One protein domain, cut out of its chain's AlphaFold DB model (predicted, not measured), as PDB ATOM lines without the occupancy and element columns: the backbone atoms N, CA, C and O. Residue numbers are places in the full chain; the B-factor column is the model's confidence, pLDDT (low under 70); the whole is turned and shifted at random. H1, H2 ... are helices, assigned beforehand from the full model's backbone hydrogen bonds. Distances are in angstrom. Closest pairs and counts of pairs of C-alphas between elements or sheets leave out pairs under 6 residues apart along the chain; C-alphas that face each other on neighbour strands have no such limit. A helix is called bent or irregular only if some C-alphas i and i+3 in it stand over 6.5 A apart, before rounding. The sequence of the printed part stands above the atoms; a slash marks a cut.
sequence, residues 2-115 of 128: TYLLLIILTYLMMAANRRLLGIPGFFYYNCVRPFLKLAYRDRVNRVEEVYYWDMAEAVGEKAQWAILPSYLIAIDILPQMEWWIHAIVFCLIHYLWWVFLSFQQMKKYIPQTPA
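AT A GLANCE: This is residues 2 to 115 of the 128 residues of an uncharacterized protein of Laceyella sacchari (UniProt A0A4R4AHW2). A long helical hairpin, arm H3b of bent H3 with H4, is crossed by H2, while H1 runs beside H3b; arm H3a turns off at one end. The 114 printed residues have four named helices, H1 to H4, and no named strand: all helix. The whole is only just compact, close to loose, with a radius of gyration of the C-alphas of 15.6 A and spans of 51 by 30 by 17 A.

IN THESE COORDINATES: H3, residues 42 to 76, was assigned as one helix by its hydrogen bonds but is bent, C-alphas 50 and 53 being 8.3 A apart; its arms are H3a, residues 42 to 50, and H3b, residues 53 to 76, 35.1 A. H4, residues 83 to 109, 39.3 A, ends at C-alpha (169.946, 23.655, 30.262). H2, residues 24 to 40, 23.0 A, is irregular: C-alphas 31 and 34 are 7.3 A apart. H1, residues 2 to 21, 27.5 A, begins at C-alpha (160.821, -13.005, 44.728).

HOW THE PARTS SIT: Hairpin H3b and H4 touch, closest C-alphas Ser 70 and Phe 90, 4.8 A. Residues 24 to 29 of H2 touch H3b, about perpendicular at 86 degrees, closest C-alphas Gly 25 and Gly 60, 3.8 A. H1 touches H3b at a shallow tilt of 4 degrees, opposite ways, closest C-alphas Tyr 11 and Gln 64, 7.0 A. In H1 and H4 every O i to N i+4 pair is within hydrogen-bond range; in H2 11 of 13, H3a 4 of 5, H3b 14 of 20.

THE WHOLE: The printed part has no cut and no long link. Residues 2 to 7, 10 and 13 to 25 have pLDDT under 70.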
ATOM      1  N   THR A   2     161.569 -13.499  45.908       65.19
ATOM      2  CA  THR A   2     160.821 -13.005  44.728       65.19
ATOM      3  C   THR A   2     161.034 -11.516  44.427       65.19
ATOM      4  O   THR A   2     161.315 -11.160  43.289       65.19
ATOM      5  N   TYR A   3     160.996 -10.646  45.442       59.59
ATOM      6  CA  TYR A   3     161.194  -9.199  45.262       59.59
ATOM      7  C   TYR A   3     162.617  -8.819  44.827       59.59
ATOM      8  O   TYR A   3     162.803  -7.916  44.020       59.59
ATOM      9  N   LEU A   4     163.619  -9.560  45.303       67.75
ATOM     10  CA  LEU A   4     165.029  -9.357  44.959       67.75
ATOM     11  C   LEU A   4     165.297  -9.751  43.496       67.75
ATOM     12  O   LEU A   4     165.968  -9.030  42.765       67.75
ATOM     13  N   LEU A   5     164.676 -10.843  43.038       66.44
ATOM     14  CA  LEU A   5     164.636 -11.224  41.624       66.44
ATOM     15  C   LEU A   5     163.923 -10.172  40.763       66.44
ATOM     16  O   LEU A   5     164.384  -9.886  39.664       66.44
ATOM     17  N   LEU A   6     162.852  -9.557  41.270       65.06
ATOM     18  CA  LEU A   6     162.111  -8.493  40.583       65.06
ATOM     19  C   LEU A   6     162.959  -7.229  40.388       65.06
ATOM     20  O   LEU A   6     162.958  -6.661  39.298       65.06
ATOM     21  N   ILE A   7     163.746  -6.827  41.392       67.88
ATOM     22  CA  ILE A   7     164.727  -5.735  41.262       67.88
ATOM     23  C   ILE A   7     165.757  -6.063  40.186       67.88
ATOM     24  O   ILE A   7     166.004  -5.245  39.301       67.88
ATOM     25  N   ILE A   8     166.361  -7.253  40.266       70.88
ATOM     26  CA  ILE A   8     167.411  -7.681  39.340       70.88
ATOM     27  C   ILE A   8     166.853  -7.728  37.916       70.88
ATOM     28  O   ILE A   8     167.473  -7.189  37.004       70.88
ATOM     29  N   LEU A   9     165.657  -8.286  37.722       70.06
ATOM     30  CA  LEU A   9     164.995  -8.341  36.421       70.06
ATOM     31  C   LEU A   9     164.679  -6.936  35.893       70.06
ATOM     32  O   LEU A   9     164.950  -6.648  34.732       70.06
ATOM     33  N   THR A  10     164.182  -6.037  36.747       69.31
ATOM     34  CA  THR A  10     163.883  -4.644  36.374       69.31
ATOM     35  C   THR A  10     165.155  -3.905  35.962       69.31
ATOM     36  O   THR A  10     165.185  -3.260  34.916       69.31
ATOM     37  N   TYR A  11     166.239  -4.056  36.726       71.19
ATOM     38  CA  TYR A  11     167.541  -3.484  36.398       71.19
ATOM     39  C   TYR A  11     168.088  -4.033  35.076       71.19
ATOM     40  O   TYR A  11     168.500  -3.260  34.211       71.19
ATOM     41  N   LEU A  12     168.039  -5.355  34.880       71.81
ATOM     42  CA  LEU A  12     168.498  -6.004  33.653       71.81
ATOM     43  C   LEU A  12     167.669  -5.579  32.440       71.81
ATOM     44  O   LEU A  12     168.246  -5.292  31.396       71.81
ATOM     45  N   MET A  13     166.344  -5.464  32.566       69.06
ATOM     46  CA  MET A  13     165.484  -4.978  31.485       69.06
ATOM     47  C   MET A  13     165.741  -3.504  31.164       69.06
ATOM     48  O   MET A  13     165.820  -3.145  29.992       69.06
ATOM     49  N   MET A  14     165.936  -2.644  32.169       69.12
ATOM     50  CA  MET A  14     166.292  -1.236  31.946       69.12
ATOM     51  C   MET A  14     167.676  -1.095  31.296       69.12
ATOM     52  O   MET A  14     167.854  -0.279  30.391       69.12
ATOM     53  N   ALA A  15     168.655  -1.901  31.715       67.25
ATOM     54  CA  ALA A  15     169.997  -1.920  31.140       67.25
ATOM     55  C   ALA A  15     170.010  -2.482  29.706       67.25
ATOM     56  O   ALA A  15     170.648  -1.900  28.825       67.25
ATOM     57  N   ALA A  16     169.267  -3.561  29.447       65.38
ATOM     58  CA  ALA A  16     169.112  -4.146  28.118       65.38
ATOM     59  C   ALA A  16     168.391  -3.183  27.168       65.38
ATOM     60  O   ALA A  16     168.892  -2.927  26.075       65.38
ATOM     61  N   ASN A  17     167.293  -2.557  27.609       64.75
ATOM     62  CA  ASN A  17     166.601  -1.525  26.835       64.75
ATOM     63  C   ASN A  17     167.520  -0.336  26.525       64.75
ATOM     64  O   ASN A  17     167.447   0.220  25.431       64.75
ATOM     65  N   ARG A  18     168.429   0.041  27.439       66.69
ATOM     66  CA  ARG A  18     169.414   1.112  27.194       66.69
ATOM     67  C   ARG A  18     170.371   0.740  26.079       66.69
ATOM     68  O   ARG A  18     170.559   1.525  25.158       66.69
ATOM     69  N   ARG A  19     170.947  -0.457  26.159       65.38
ATOM     70  CA  ARG A  19     171.992  -0.907  25.239       65.38
ATOM     71  C   ARG A  19     171.462  -1.291  23.858       65.38
ATOM     72  O   ARG A  19     172.160  -1.076  22.879       65.38
ATOM     73  N   LEU A  20     170.258  -1.859  23.788       56.91
ATOM     74  CA  LEU A  20     169.668  -2.337  22.535       56.91
ATOM     75  C   LEU A  20     168.942  -1.242  21.760       56.91
ATOM     76  O   LEU A  20     168.939  -1.275  20.535       56.91
ATOM     77  N   LEU A  21     168.311  -0.298  22.459       53.69
ATOM     78  CA  LEU A  21     167.408   0.646  21.812       53.69
ATOM     79  C   LEU A  21     167.916   2.089  21.858       53.69
ATOM     80  O   LEU A  21     167.444   2.894  21.071       53.69
ATOM     81  N   GLY A  22     168.803   2.469  22.788       54.22
ATOM     82  CA  GLY A  22     169.120   3.890  23.030       54.22
ATOM     83  C   GLY A  22     167.901   4.733  23.465       54.22
ATOM     84  O   GLY A  22     168.002   5.937  23.661       54.22
ATOM     85  N   ILE A  23     166.742   4.088  23.649       56.72
ATOM     86  CA  ILE A  23     165.406   4.668  23.841       56.72
ATOM     87  C   ILE A  23     164.932   4.797  25.314       56.72
ATOM     88  O   ILE A  23     163.962   5.524  25.523       56.72
ATOM     89  N   PRO A  24     165.523   4.208  26.386       62.72
ATOM     90  CA  PRO A  24     164.886   4.295  27.711       62.72
ATOM     91  C   PRO A  24     164.748   5.736  28.191       62.72
ATOM     92  O   PRO A  24     163.697   6.124  28.690       62.72
ATOM     93  N   GLY A  25     165.786   6.542  27.957       66.44
ATOM     94  CA  GLY A  25     165.779   7.965  28.264       66.44
ATOM     95  C   GLY A  25     164.626   8.714  27.599       66.44
ATOM     96  O   GLY A  25     163.968   9.521  28.249       66.44
ATOM     97  N   PHE A  26     164.326   8.385  26.337       75.81
ATOM     98  CA  PHE A  26     163.198   8.945  25.589       75.81
ATOM     99  C   PHE A  26     161.861   8.618  26.257       75.81
ATOM    100  O   PHE A  26     161.034   9.511  26.438       75.81
ATOM    101  N   PHE A  27     161.648   7.358  26.651       76.19
ATOM    102  CA  PHE A  27     160.403   6.950  27.301       76.19
ATOM    103  C   PHE A  27     160.228   7.659  28.648       76.19
ATOM    104  O   PHE A  27     159.216   8.323  28.866       76.19
ATOM    105  N   TYR A  28     161.244   7.605  29.515       76.94
ATOM    106  CA  TYR A  28     161.188   8.232  30.838       76.94
ATOM    107  C   TYR A  28     160.980   9.744  30.746       76.94
ATOM    108  O   TYR A  28     160.130  10.296  31.446       76.94
ATOM    109  N   TYR A  29     161.706  10.406  29.843       82.81
ATOM    110  CA  TYR A  29     161.602  11.843  29.636       82.81
ATOM    111  C   TYR A  29     160.235  12.253  29.066       82.81
ATOM    112  O   TYR A  29     159.615  13.197  29.557       82.81
ATOM    113  N   ASN A  30     159.697  11.517  28.088       84.19
ATOM    114  CA  ASN A  30     158.372  11.816  27.543       84.19
ATOM    115  C   ASN A  30     157.249  11.602  28.560       84.19
ATOM    116  O   ASN A  30     156.306  12.394  28.579       84.19
ATOM    117  N   CYS A  31     157.359  10.603  29.440       85.31
ATOM    118  CA  CYS A  31     156.382  10.370  30.506       85.31
ATOM    119  C   CYS A  31     156.293  11.532  31.509       85.31
ATOM    120  O   CYS A  31     155.247  11.727  32.127       85.31
ATOM    121  N   VAL A  32     157.364  12.310  31.684       89.06
ATOM    122  CA  VAL A  32     157.411  13.444  32.629       89.06
ATOM    123  C   VAL A  32     157.325  14.810  31.944       89.06
ATOM    124  O   VAL A  32     157.113  15.830  32.602       89.06
ATOM    125  N   ARG A  33     157.408  14.848  30.610       88.81
ATOM    126  CA  ARG A  33     157.312  16.059  29.784       88.81
ATOM    127  C   ARG A  33     156.074  16.930  30.073       88.81
ATOM    128  O   ARG A  33     156.241  18.150  30.115       88.81
ATOM    129  N   PRO A  34     154.861  16.389  30.325       89.88
ATOM    130  CA  PRO A  34     153.707  17.211  30.710       89.88
ATOM    131  C   PRO A  34     153.948  18.043  31.980       89.88
ATOM    132  O   PRO A  34     153.589  19.219  32.024       89.88
ATOM    133  N   PHE A  35     154.627  17.475  32.980       91.00
ATOM    134  CA  PHE A  35     154.953  18.170  34.231       91.00
ATOM    135  C   PHE A  35     156.000  19.266  34.022       91.00
ATOM    136  O   PHE A  35     155.883  20.355  34.587       91.00
ATOM    137  N   LEU A  36     156.991  19.019  33.160       91.12
ATOM    138  CA  LEU A  36     157.957  20.049  32.775       91.12
ATOM    139  C   LEU A  36     157.261  21.220  32.082       91.12
ATOM    140  O   LEU A  36     157.546  22.375  32.397       91.12
ATOM    141  N   LYS A  37     156.325  20.937  31.169       91.88
ATOM    142  CA  LYS A  37     155.548  21.970  30.470       91.88
ATOM    143  C   LYS A  37     154.691  22.788  31.430       91.88
ATOM    144  O   LYS A  37     154.600  23.999  31.254       91.88
ATOM    145  N   LEU A  38     154.133  22.174  32.472       92.94
ATOM    146  CA  LEU A  38     153.394  22.904  33.501       92.94
ATOM    147  C   LEU A  38     154.288  23.925  34.230       92.94
ATOM    148  O   LEU A  38     153.888  25.071  34.426       92.94
ATOM    149  N   ALA A  39     155.510  23.529  34.594       91.88
ATOM    150  CA  ALA A  39     156.413  24.374  35.376       91.88
ATOM    151  C   ALA A  39     157.184  25.416  34.550       91.88
ATOM    152  O   ALA A  39     157.385  26.541  35.006       91.88
ATOM    153  N   TYR A  40     157.633  25.056  33.348       91.00
ATOM    154  CA  TYR A  40     158.527  25.884  32.530       91.00
ATOM    155  C   TYR A  40     157.868  26.431  31.253       91.00
ATOM    156  O   TYR A  40     158.474  27.266  30.574       91.00
ATOM    157  N   ARG A  41     156.630  26.021  30.945       90.50
ATOM    158  CA  ARG A  41     155.823  26.489  29.804       90.50
ATOM    159  C   ARG A  41     156.595  26.396  28.482       90.50
ATOM    160  O   ARG A  41     157.194  25.363  28.186       90.50
ATOM    161  N   ASP A  42     156.627  27.481  27.713       87.06
ATOM    162  CA  ASP A  42     157.252  27.539  26.388       87.06
ATOM    163  C   ASP A  42     158.772  27.352  26.419       87.06
ATOM    164  O   ASP A  42     159.372  26.982  25.407       87.06
ATOM    165  N   ARG A  43     159.413  27.549  27.583       88.00
ATOM    166  CA  ARG A  43     160.859  27.329  27.733       88.00
ATOM    167  C   ARG A  43     161.229  25.873  27.480       88.00
ATOM    168  O   ARG A  43     162.296  25.632  26.934       88.00
ATOM    169  N   VAL A  44     160.344  24.927  27.813       91.12
ATOM    170  CA  VAL A  44     160.573  23.496  27.562       91.12
ATOM    171  C   VAL A  44     160.805  23.243  26.083       91.12
ATOM    172  O   VAL A  44     161.818  22.660  25.729       91.12
ATOM    173  N   ASN A  45     159.920  23.743  25.216       91.12
ATOM    174  CA  ASN A  45     160.026  23.502  23.778       91.12
ATOM    175  C   ASN A  45     161.339  24.076  23.216       91.12
ATOM    176  O   ASN A  45     162.012  23.415  22.438       91.12
ATOM    177  N   ARG A  46     161.750  25.268  23.676       91.44
ATOM    178  CA  ARG A  46     163.013  25.907  23.259       91.44
ATOM    179  C   ARG A  46     164.258  25.164  23.726       91.44
ATOM    180  O   ARG A  46     165.264  25.157  23.028       91.44
ATOM    181  N   VAL A  47     164.214  24.581  24.921       91.44
ATOM    182  CA  VAL A  47     165.311  23.754  25.433       91.44
ATOM    183  C   VAL A  47     165.362  22.431  24.670       91.44
ATOM    184  O   VAL A  47     166.437  22.013  24.255       91.44
ATOM    185  N   GLU A  48     164.208  21.804  24.440       91.19
ATOM    186  CA  GLU A  48     164.084  20.537  23.714       91.19
ATOM    187  C   GLU A  48     164.532  20.648  22.252       91.19
ATOM    188  O   GLU A  48     165.148  19.720  21.743       91.19
ATOM    189  N   GLU A  49     164.320  21.788  21.590       89.75
ATOM    190  CA  GLU A  49     164.839  22.037  20.235       89.75
ATOM    191  C   GLU A  49     166.360  21.817  20.124       89.75
ATOM    192  O   GLU A  49     166.847  21.462  19.053       89.75
ATOM    193  N   VAL A  50     167.108  22.010  21.217       91.06
ATOM    194  CA  VAL A  50     168.578  21.950  21.220       91.06
ATOM    195  C   VAL A  50     169.113  20.744  21.996       91.06
ATOM    196  O   VAL A  50     170.056  20.105  21.544       91.06
ATOM    197  N   TYR A  51     168.524  20.424  23.150       90.81
ATOM    198  CA  TYR A  51     169.100  19.497  24.136       90.81
ATOM    199  C   TYR A  51     168.208  18.290  24.447       90.81
ATOM    200  O   TYR A  51     168.425  17.616  25.452       90.81
ATOM    201  N   TYR A  52     167.184  18.005  23.632       88.31
ATOM    202  CA  TYR A  52     166.246  16.911  23.913       88.31
ATOM    203  C   TYR A  52     166.946  15.572  24.173       88.31
ATOM    204  O   TYR A  52     166.674  14.923  25.183       88.31
ATOM    205  N   TRP A  53     167.867  15.174  23.291       86.94
ATOM    206  CA  TRP A  53     168.566  13.893  23.408       86.94
ATOM    207  C   TRP A  53     169.502  13.852  24.617       86.94
ATOM    208  O   TRP A  53     169.454  12.884  25.370       86.94
ATOM    209  N   ASP A  54     170.244  14.932  24.880       88.44
ATOM    210  CA  ASP A  54     171.117  15.040  26.057       88.44
ATOM    211  C   ASP A  54     170.322  14.940  27.366       88.44
ATOM    212  O   ASP A  54     170.756  14.331  28.347       88.44
ATOM    213  N   MET A  55     169.137  15.553  27.399       88.00
ATOM    214  CA  MET A  55     168.231  15.474  28.539       88.00
ATOM    215  C   MET A  55     167.681  14.064  28.713       88.00
ATOM    216  O   MET A  55     167.727  13.530  29.821       88.00
ATOM    217  N   ALA A  56     167.183  13.463  27.634       85.75
ATOM    218  CA  ALA A  56     166.635  12.119  27.645       85.75
ATOM    219  C   ALA A  56     167.685  11.098  28.106       85.75
ATOM    220  O   ALA A  56     167.424  10.322  29.026       85.75
ATOM    221  N   GLU A  57     168.892  11.135  27.545       85.00
ATOM    222  CA  GLU A  57     169.982  10.231  27.908       85.00
ATOM    223  C   GLU A  57     170.393  10.396  29.376       85.00
ATOM    224  O   GLU A  57     170.445   9.414  30.121       85.00
ATOM    225  N   ALA A  58     170.582  11.637  29.835       85.69
ATOM    226  CA  ALA A  58     170.979  11.899  31.213       85.69
ATOM    227  C   ALA A  58     169.890  11.517  32.233       85.69
ATOM    228  O   ALA A  58     170.206  11.136  33.363       85.69
ATOM    229  N   VAL A  59     168.609  11.619  31.864       86.19
ATOM    230  CA  VAL A  59     167.496  11.115  32.681       86.19
ATOM    231  C   VAL A  59     167.509   9.592  32.701       86.19
ATOM    232  O   VAL A  59     167.415   9.017  33.779       86.19
ATOM    233  N   GLY A  60     167.689   8.933  31.554       80.81
ATOM    234  CA  GLY A  60     167.744   7.472  31.466       80.81
ATOM    235  C   GLY A  60     168.900   6.847  32.242       80.81
ATOM    236  O   GLY A  60     168.712   5.828  32.906       80.81
ATOM    237  N   GLU A  61     170.072   7.475  32.223       80.44
ATOM    238  CA  GLU A  61     171.226   7.032  33.004       80.44
ATOM    239  C   GLU A  61     170.974   7.130  34.511       80.44
ATOM    240  O   GLU A  61     171.213   6.180  35.260       80.44
ATOM    241  N   LYS A  62     170.441   8.266  34.964       82.19
ATOM    242  CA  LYS A  62     170.197   8.514  36.389       82.19
ATOM    243  C   LYS A  62     168.931   7.832  36.909       82.19
ATOM    244  O   LYS A  62     168.822   7.587  38.105       82.19
ATOM    245  N   ALA A  63     167.979   7.496  36.040       76.94
ATOM    246  CA  ALA A  63     166.736   6.815  36.394       76.94
ATOM    247  C   ALA A  63     166.981   5.430  37.009       76.94
ATOM    248  O   ALA A  63     166.260   5.027  37.919       76.94
ATOM    249  N   GLN A  64     168.034   4.725  36.582       77.50
ATOM    250  CA  GLN A  64     168.402   3.417  37.141       77.50
ATOM    251  C   GLN A  64     168.743   3.495  38.636       77.50
ATOM    252  O   GLN A  64     168.533   2.540  39.380       77.50
ATOM    253  N   TRP A  65     169.205   4.656  39.102       80.56
ATOM    254  CA  TRP A  65     169.576   4.877  40.497       80.56
ATOM    255  C   TRP A  65     168.346   4.951  41.401       80.56
ATOM    256  O   TRP A  65     168.456   4.746  42.605       80.56
ATOM    257  N   ALA A  66     167.166   5.195  40.824       82.94
ATOM    258  CA  ALA A  66     165.906   5.239  41.548       82.94
ATOM    259  C   ALA A  66     165.385   3.850  41.934       82.94
ATOM    260  O   ALA A  66     164.491   3.754  42.764       82.94
ATOM    261  N   ILE A  67     165.913   2.768  41.346       82.81
ATOM    262  CA  ILE A  67     165.429   1.405  41.620       82.81
ATOM    263  C   ILE A  67     165.610   1.061  43.102       82.81
ATOM    264  O   ILE A  67     164.689   0.550  43.733       82.81
ATOM    265  N   LEU A  68     166.780   1.374  43.665       83.38
ATOM    266  CA  LEU A  68     167.105   1.062  45.054       83.38
ATOM    267  C   LEU A  68     166.227   1.822  46.068       83.38
ATOM    268  O   LEU A  68     165.610   1.159  46.899       83.38
ATOM    269  N   PRO A  69     166.098   3.164  46.022       83.38
ATOM    270  CA  PRO A  69     165.210   3.872  46.942       83.38
ATOM    271  C   PRO A  69     163.737   3.491  46.742       83.38
ATOM    272  O   PRO A  69     163.023   3.345  47.732       83.38
ATOM    273  N   SER A  70     163.285   3.254  45.502       86.81
ATOM    274  CA  SER A  70     161.937   2.729  45.244       86.81
ATOM    275  C   SER A  70     161.716   1.377  45.910       86.81
ATOM    276  O   SER A  70     160.655   1.156  46.481       86.81
ATOM    277  N   TYR A  71     162.707   0.485  45.863       85.06
ATOM    278  CA  TYR A  71     162.634  -0.816  46.517       85.06
ATOM    279  C   TYR A  71     162.574  -0.695  48.040       85.06
ATOM    280  O   TYR A  71     161.658  -1.249  48.641       85.06
ATOM    281  N   LEU A  72     163.507   0.043  48.653       86.44
ATOM    282  CA  LEU A  72     163.580   0.183  50.112       86.44
ATOM    283  C   LEU A  72     162.258   0.716  50.676       86.44
ATOM    284  O   LEU A  72     161.720   0.183  51.640       86.44
ATOM    285  N   ILE A  73     161.699   1.749  50.046       85.25
ATOM    286  CA  ILE A  73     160.454   2.347  50.524       85.25
ATOM    287  C   ILE A  73     159.257   1.449  50.216       85.25
ATOM    288  O   ILE A  73     158.386   1.287  51.067       85.25
ATOM    289  N   ALA A  74     159.194   0.866  49.017       85.38
ATOM    290  CA  ALA A  74     158.066   0.024  48.663       85.38
ATOM    291  C   ALA A  74     158.016  -1.229  49.531       85.38
ATOM    292  O   ALA A  74     156.947  -1.537  50.028       85.38
ATOM    293  N   ILE A  75     159.132  -1.935  49.715       83.62
ATOM    294  CA  ILE A  75     159.166  -3.280  50.302       83.62
ATOM    295  C   ILE A  75     159.544  -3.256  51.782       83.62
ATOM    296  O   ILE A  75     158.825  -3.835  52.594       83.62
ATOM    297  N   ASP A  76     160.631  -2.574  52.147       83.56
ATOM    298  CA  ASP A  76     161.187  -2.683  53.501       83.56
ATOM    299  C   ASP A  76     160.451  -1.787  54.509       83.56
ATOM    300  O   ASP A  76     160.318  -2.153  55.676       83.56
ATOM    301  N   ILE A  77     159.928  -0.633  54.075       86.00
ATOM    302  CA  ILE A  77     159.165   0.283  54.948       86.00
ATOM    303  C   ILE A  77     157.703  -0.162  55.115       86.00
ATOM    304  O   ILE A  77     157.101   0.094  56.157       86.00
ATOM    305  N   LEU A  78     157.125  -0.847  54.123       83.62
ATOM    306  CA  LEU A  78     155.704  -1.228  54.112       83.62
ATOM    307  C   LEU A  78     155.471  -2.754  54.111       83.62
ATOM    308  O   LEU A  78     154.616  -3.221  53.362       83.62
ATOM    309  N   PRO A  79     156.157  -3.561  54.941       81.75
ATOM    310  CA  PRO A  79     156.256  -5.016  54.757       81.75
ATOM    311  C   PRO A  79     154.944  -5.799  54.939       81.75
ATOM    312  O   PRO A  79     154.880  -6.971  54.586       81.75
ATOM    313  N   GLN A  80     153.912  -5.185  55.523       87.75
ATOM    314  CA  GLN A  80     152.615  -5.820  55.807       87.75
ATOM    315  C   GLN A  80     151.558  -5.547  54.724       87.75
ATOM    316  O   GLN A  80     150.384  -5.850  54.922       87.75
ATOM    317  N   MET A  81     151.947  -4.932  53.607       87.94
ATOM    318  CA  MET A  81     151.029  -4.570  52.532       87.94
ATOM    319  C   MET A  81     150.897  -5.684  51.491       87.94
ATOM    320  O   MET A  81     151.744  -6.563  51.347       87.94
ATOM    321  N   GLU A  82     149.813  -5.623  50.723       88.31
ATOM    322  CA  GLU A  82     149.606  -6.506  49.579       88.31
ATOM    323  C   GLU A  82     150.651  -6.265  48.477       88.31
ATOM    324  O   GLU A  82     151.102  -5.140  48.238       88.31
ATOM    325  N   TRP A  83     150.983  -7.316  47.721       81.50
ATOM    326  CA  TRP A  83     151.996  -7.273  46.654       81.50
ATOM    327  C   TRP A  83     151.723  -6.200  45.584       81.50
ATOM    328  O   TRP A  83     152.653  -5.614  45.026       81.50
ATOM    329  N   TRP A  84     150.453  -5.913  45.295       81.81
ATOM    330  CA  TRP A  84     150.078  -4.906  44.304       81.81
ATOM    331  C   TRP A  84     150.295  -3.481  44.836       81.81
ATOM    332  O   TRP A  84     150.675  -2.602  44.064       81.81
ATOM    333  N   ILE A  85     150.146  -3.254  46.148       86.00
ATOM    334  CA  ILE A  85     150.456  -1.966  46.793       86.00
ATOM    335  C   ILE A  85     151.954  -1.709  46.686       86.00
ATOM    336  O   ILE A  85     152.366  -0.628  46.272       86.00
ATOM    337  N   HIS A  86     152.770  -2.722  46.974       83.56
ATOM    338  CA  HIS A  86     154.214  -2.661  46.787       83.56
ATOM    339  C   HIS A  86     154.602  -2.264  45.357       83.56
ATOM    340  O   HIS A  86     155.431  -1.376  45.167       83.56
ATOM    341  N   ALA A  87     153.966  -2.864  44.346       80.25
ATOM    342  CA  ALA A  87     154.207  -2.515  42.947       80.25
ATOM    343  C   ALA A  87     153.816  -1.059  42.632       80.25
ATOM    344  O   ALA A  87     154.584  -0.343  41.989       80.25
ATOM    345  N   ILE A  88     152.658  -0.594  43.117       84.88
ATOM    346  CA  ILE A  88     152.212   0.796  42.934       84.88
ATOM    347  C   ILE A  88     153.187   1.770  43.595       84.88
ATOM    348  O   ILE A  88     153.618   2.726  42.952       84.88
ATOM    349  N   VAL A  89     153.563   1.529  44.853       89.25
ATOM    350  CA  VAL A  89     154.485   2.392  45.605       89.25
ATOM    351  C   VAL A  89     155.857   2.419  44.936       89.25
ATOM    352  O   VAL A  89     156.418   3.497  44.739       89.25
ATOM    353  N   PHE A  90     156.364   1.260  44.506       87.12
ATOM    354  CA  PHE A  90     157.620   1.164  43.768       87.12
ATOM    355  C   PHE A  90     157.579   2.031  42.507       87.12
ATOM    356  O   PHE A  90     158.422   2.917  42.346       87.12
ATOM    357  N   CYS A  91     156.568   1.834  41.653       85.00
ATOM    358  CA  CYS A  91     156.384   2.592  40.417       85.00
ATOM    359  C   CYS A  91     156.214   4.093  40.673       85.00
ATOM    360  O   CYS A  91     156.793   4.900  39.949       85.00
ATOM    361  N   LEU A  92     155.464   4.479  41.708       88.88
ATOM    362  CA  LEU A  92     155.224   5.878  42.055       88.88
ATOM    363  C   LEU A  92     156.518   6.583  42.462       88.88
ATOM    364  O   LEU A  92     156.830   7.648  41.935       88.88
ATOM    365  N   ILE A  93     157.298   5.988  43.364       89.50
ATOM    366  CA  ILE A  93     158.570   6.570  43.814       89.50
ATOM    367  C   ILE A  93     159.549   6.654  42.651       89.50
ATOM    368  O   ILE A  93     160.239   7.660  42.476       89.50
ATOM    369  N   HIS A  94     159.554   5.620  41.812       86.38
ATOM    370  CA  HIS A  94     160.408   5.571  40.640       86.38
ATOM    371  C   HIS A  94     160.048   6.691  39.650       86.38
ATOM    372  O   HIS A  94     160.920   7.421  39.179       86.38
ATOM    373  N   TYR A  95     158.752   6.903  39.419       84.50
ATOM    374  CA  TYR A  95     158.235   7.981  38.584       84.50
ATOM    375  C   TYR A  95     158.555   9.374  39.142       84.50
ATOM    376  O   TYR A  95     159.031  10.243  38.408       84.50
ATOM    377  N   LEU A  96     158.353   9.594  40.447       90.00
ATOM    378  CA  LEU A  96     158.694  10.858  41.112       90.00
ATOM    379  C   LEU A  96     160.180  11.194  40.955       90.00
ATOM    380  O   LEU A  96     160.538  12.356  40.746       90.00
ATOM    381  N   TRP A  97     161.042  10.179  40.984       88.94
ATOM    382  CA  TRP A  97     162.464  10.365  40.743       88.94
ATOM    383  C   TRP A  97     162.756  10.834  39.314       88.94
ATOM    384  O   TRP A  97     163.549  11.755  39.115       88.94
ATOM    385  N   TRP A  98     162.085  10.266  38.309       88.12
ATOM    386  CA  TRP A  98     162.230  10.709  36.918       88.12
ATOM    387  C   TRP A  98     161.785  12.158  36.732       88.12
ATOM    388  O   TRP A  98     162.465  12.924  36.039       88.12
ATOM    389  N   VAL A  99     160.679  12.555  37.376       90.50
ATOM    390  CA  VAL A  99     160.205  13.945  37.378       90.50
ATOM    391  C   VAL A  99     161.293  14.844  37.956       90.50
ATOM    392  O   VAL A  99     161.732  15.785  37.296       90.50
ATOM    393  N   PHE A 100     161.790  14.521  39.149       91.62
ATOM    394  CA  PHE A 100     162.821  15.305  39.822       91.62
ATOM    395  C   PHE A 100     164.093  15.469  38.977       91.62
ATOM    396  O   PHE A 100     164.563  16.592  38.773       91.62
ATOM    397  N   LEU A 101     164.623  14.373  38.427       89.69
ATOM    398  CA  LEU A 101     165.810  14.399  37.573       89.69
ATOM    399  C   LEU A 101     165.598  15.251  36.320       89.69
ATOM    400  O   LEU A 101     166.472  16.036  35.947       89.69
ATOM    401  N   SER A 102     164.433  15.139  35.689       90.25
ATOM    402  CA  SER A 102     164.126  15.895  34.473       90.25
ATOM    403  C   SER A 102     163.990  17.391  34.756       90.25
ATOM    404  O   SER A 102     164.460  18.216  33.972       90.25
ATOM    405  N   PHE A 103     163.448  17.760  35.920       92.81
ATOM    406  CA  PHE A 103     163.449  19.141  36.404       92.81
ATOM    407  C   PHE A 103     164.869  19.670  36.624       92.81
ATOM    408  O   PHE A 103     165.169  20.803  36.243       92.81
ATOM    409  N   GLN A 104     165.765  18.868  37.209       92.25
ATOM    410  CA  GLN A 104     167.164  19.266  37.377       92.25
ATOM    411  C   GLN A 104     167.858  19.508  36.032       92.25
ATOM    412  O   GLN A 104     168.545  20.519  35.879       92.25
ATOM    413  N   GLN A 105     167.648  18.629  35.047       92.00
ATOM    414  CA  GLN A 105     168.200  18.821  33.703       92.00
ATOM    415  C   GLN A 105     167.640  20.086  33.047       92.00
ATOM    416  O   GLN A 105     168.398  20.882  32.498       92.00
ATOM    417  N   MET A 106     166.339  20.342  33.188       92.81
ATOM    418  CA  MET A 106     165.720  21.558  32.661       92.81
ATOM    419  C   MET A 106     166.336  22.823  33.280       92.81
ATOM    420  O   MET A 106     166.728  23.738  32.558       92.81
ATOM    421  N   LYS A 107     166.525  22.862  34.610       92.50
ATOM    422  CA  LYS A 107     167.216  23.980  35.284       92.50
ATOM    423  C   LYS A 107     168.652  24.166  34.793       92.50
ATOM    424  O   LYS A 107     169.095  25.304  34.672       92.50
ATOM    425  N   LYS A 108     169.364  23.070  34.514       93.06
ATOM    426  CA  LYS A 108     170.735  23.095  33.992       93.06
ATOM    427  C   LYS A 108     170.793  23.682  32.576       93.06
ATOM    428  O   LYS A 108     171.679  24.495  32.314       93.06
ATOM    429  N   TYR A 109     169.881  23.290  31.683       91.56
ATOM    430  CA  TYR A 109     169.946  23.655  30.262       91.56
ATOM    431  C   TYR A 109     169.277  24.989  29.913       91.56
ATOM    432  O   TYR A 109     169.784  25.676  29.031       91.56
ATOM    433  N   ILE A 110     168.239  25.432  30.637       89.94
ATOM    434  CA  ILE A 110     167.600  26.749  30.424       89.94
ATOM    435  C   ILE A 110     168.603  27.915  30.263       89.94
ATOM    436  O   ILE A 110     168.473  28.652  29.286       89.94
ATOM    437  N   PRO A 111     169.592  28.127  31.158       88.00
ATOM    438  CA  PRO A 111     170.540  29.238  31.012       88.00
ATOM    439  C   PRO A 111     171.530  29.047  29.851       88.00
ATOM    440  O   PRO A 111     172.110  30.014  29.359       88.00
ATOM    441  N   GLN A 112     171.733  27.808  29.401       88.31
ATOM    442  CA  GLN A 112     172.653  27.483  28.313       88.31
ATOM    443  C   GLN A 112     172.000  27.718  26.949       88.31
ATOM    444  O   GLN A 112     172.688  28.179  26.035       88.31
ATOM    445  N   THR A 113     170.683  27.494  26.847       89.12
ATOM    446  CA  THR A 113     169.877  27.636  25.628       89.12
ATOM    447  C   THR A 113     169.948  29.054  25.053       89.12
ATOM    448  O   THR A 113     169.392  29.987  25.641       89.12
ATOM    449  N   PRO A 114     170.557  29.241  23.865       84.06
ATOM    450  CA  PRO A 114     170.733  30.562  23.257       84.06
ATOM    451  C   PRO A 114     169.421  31.327  23.050       84.06
ATOM    452  O   PRO A 114     169.365  32.527  23.302       84.06
ATOM    453  N   ALA A 115     168.348  30.631  22.660       82.06
ATOM    454  CA  ALA A 115     167.033  31.227  22.413       82.06
ATOM    455  C   ALA A 115     166.363  31.819  23.670       82.06
ATOM    456  O   ALA A 115     165.436  32.616  23.546       82.06
TER     457      ALA A 115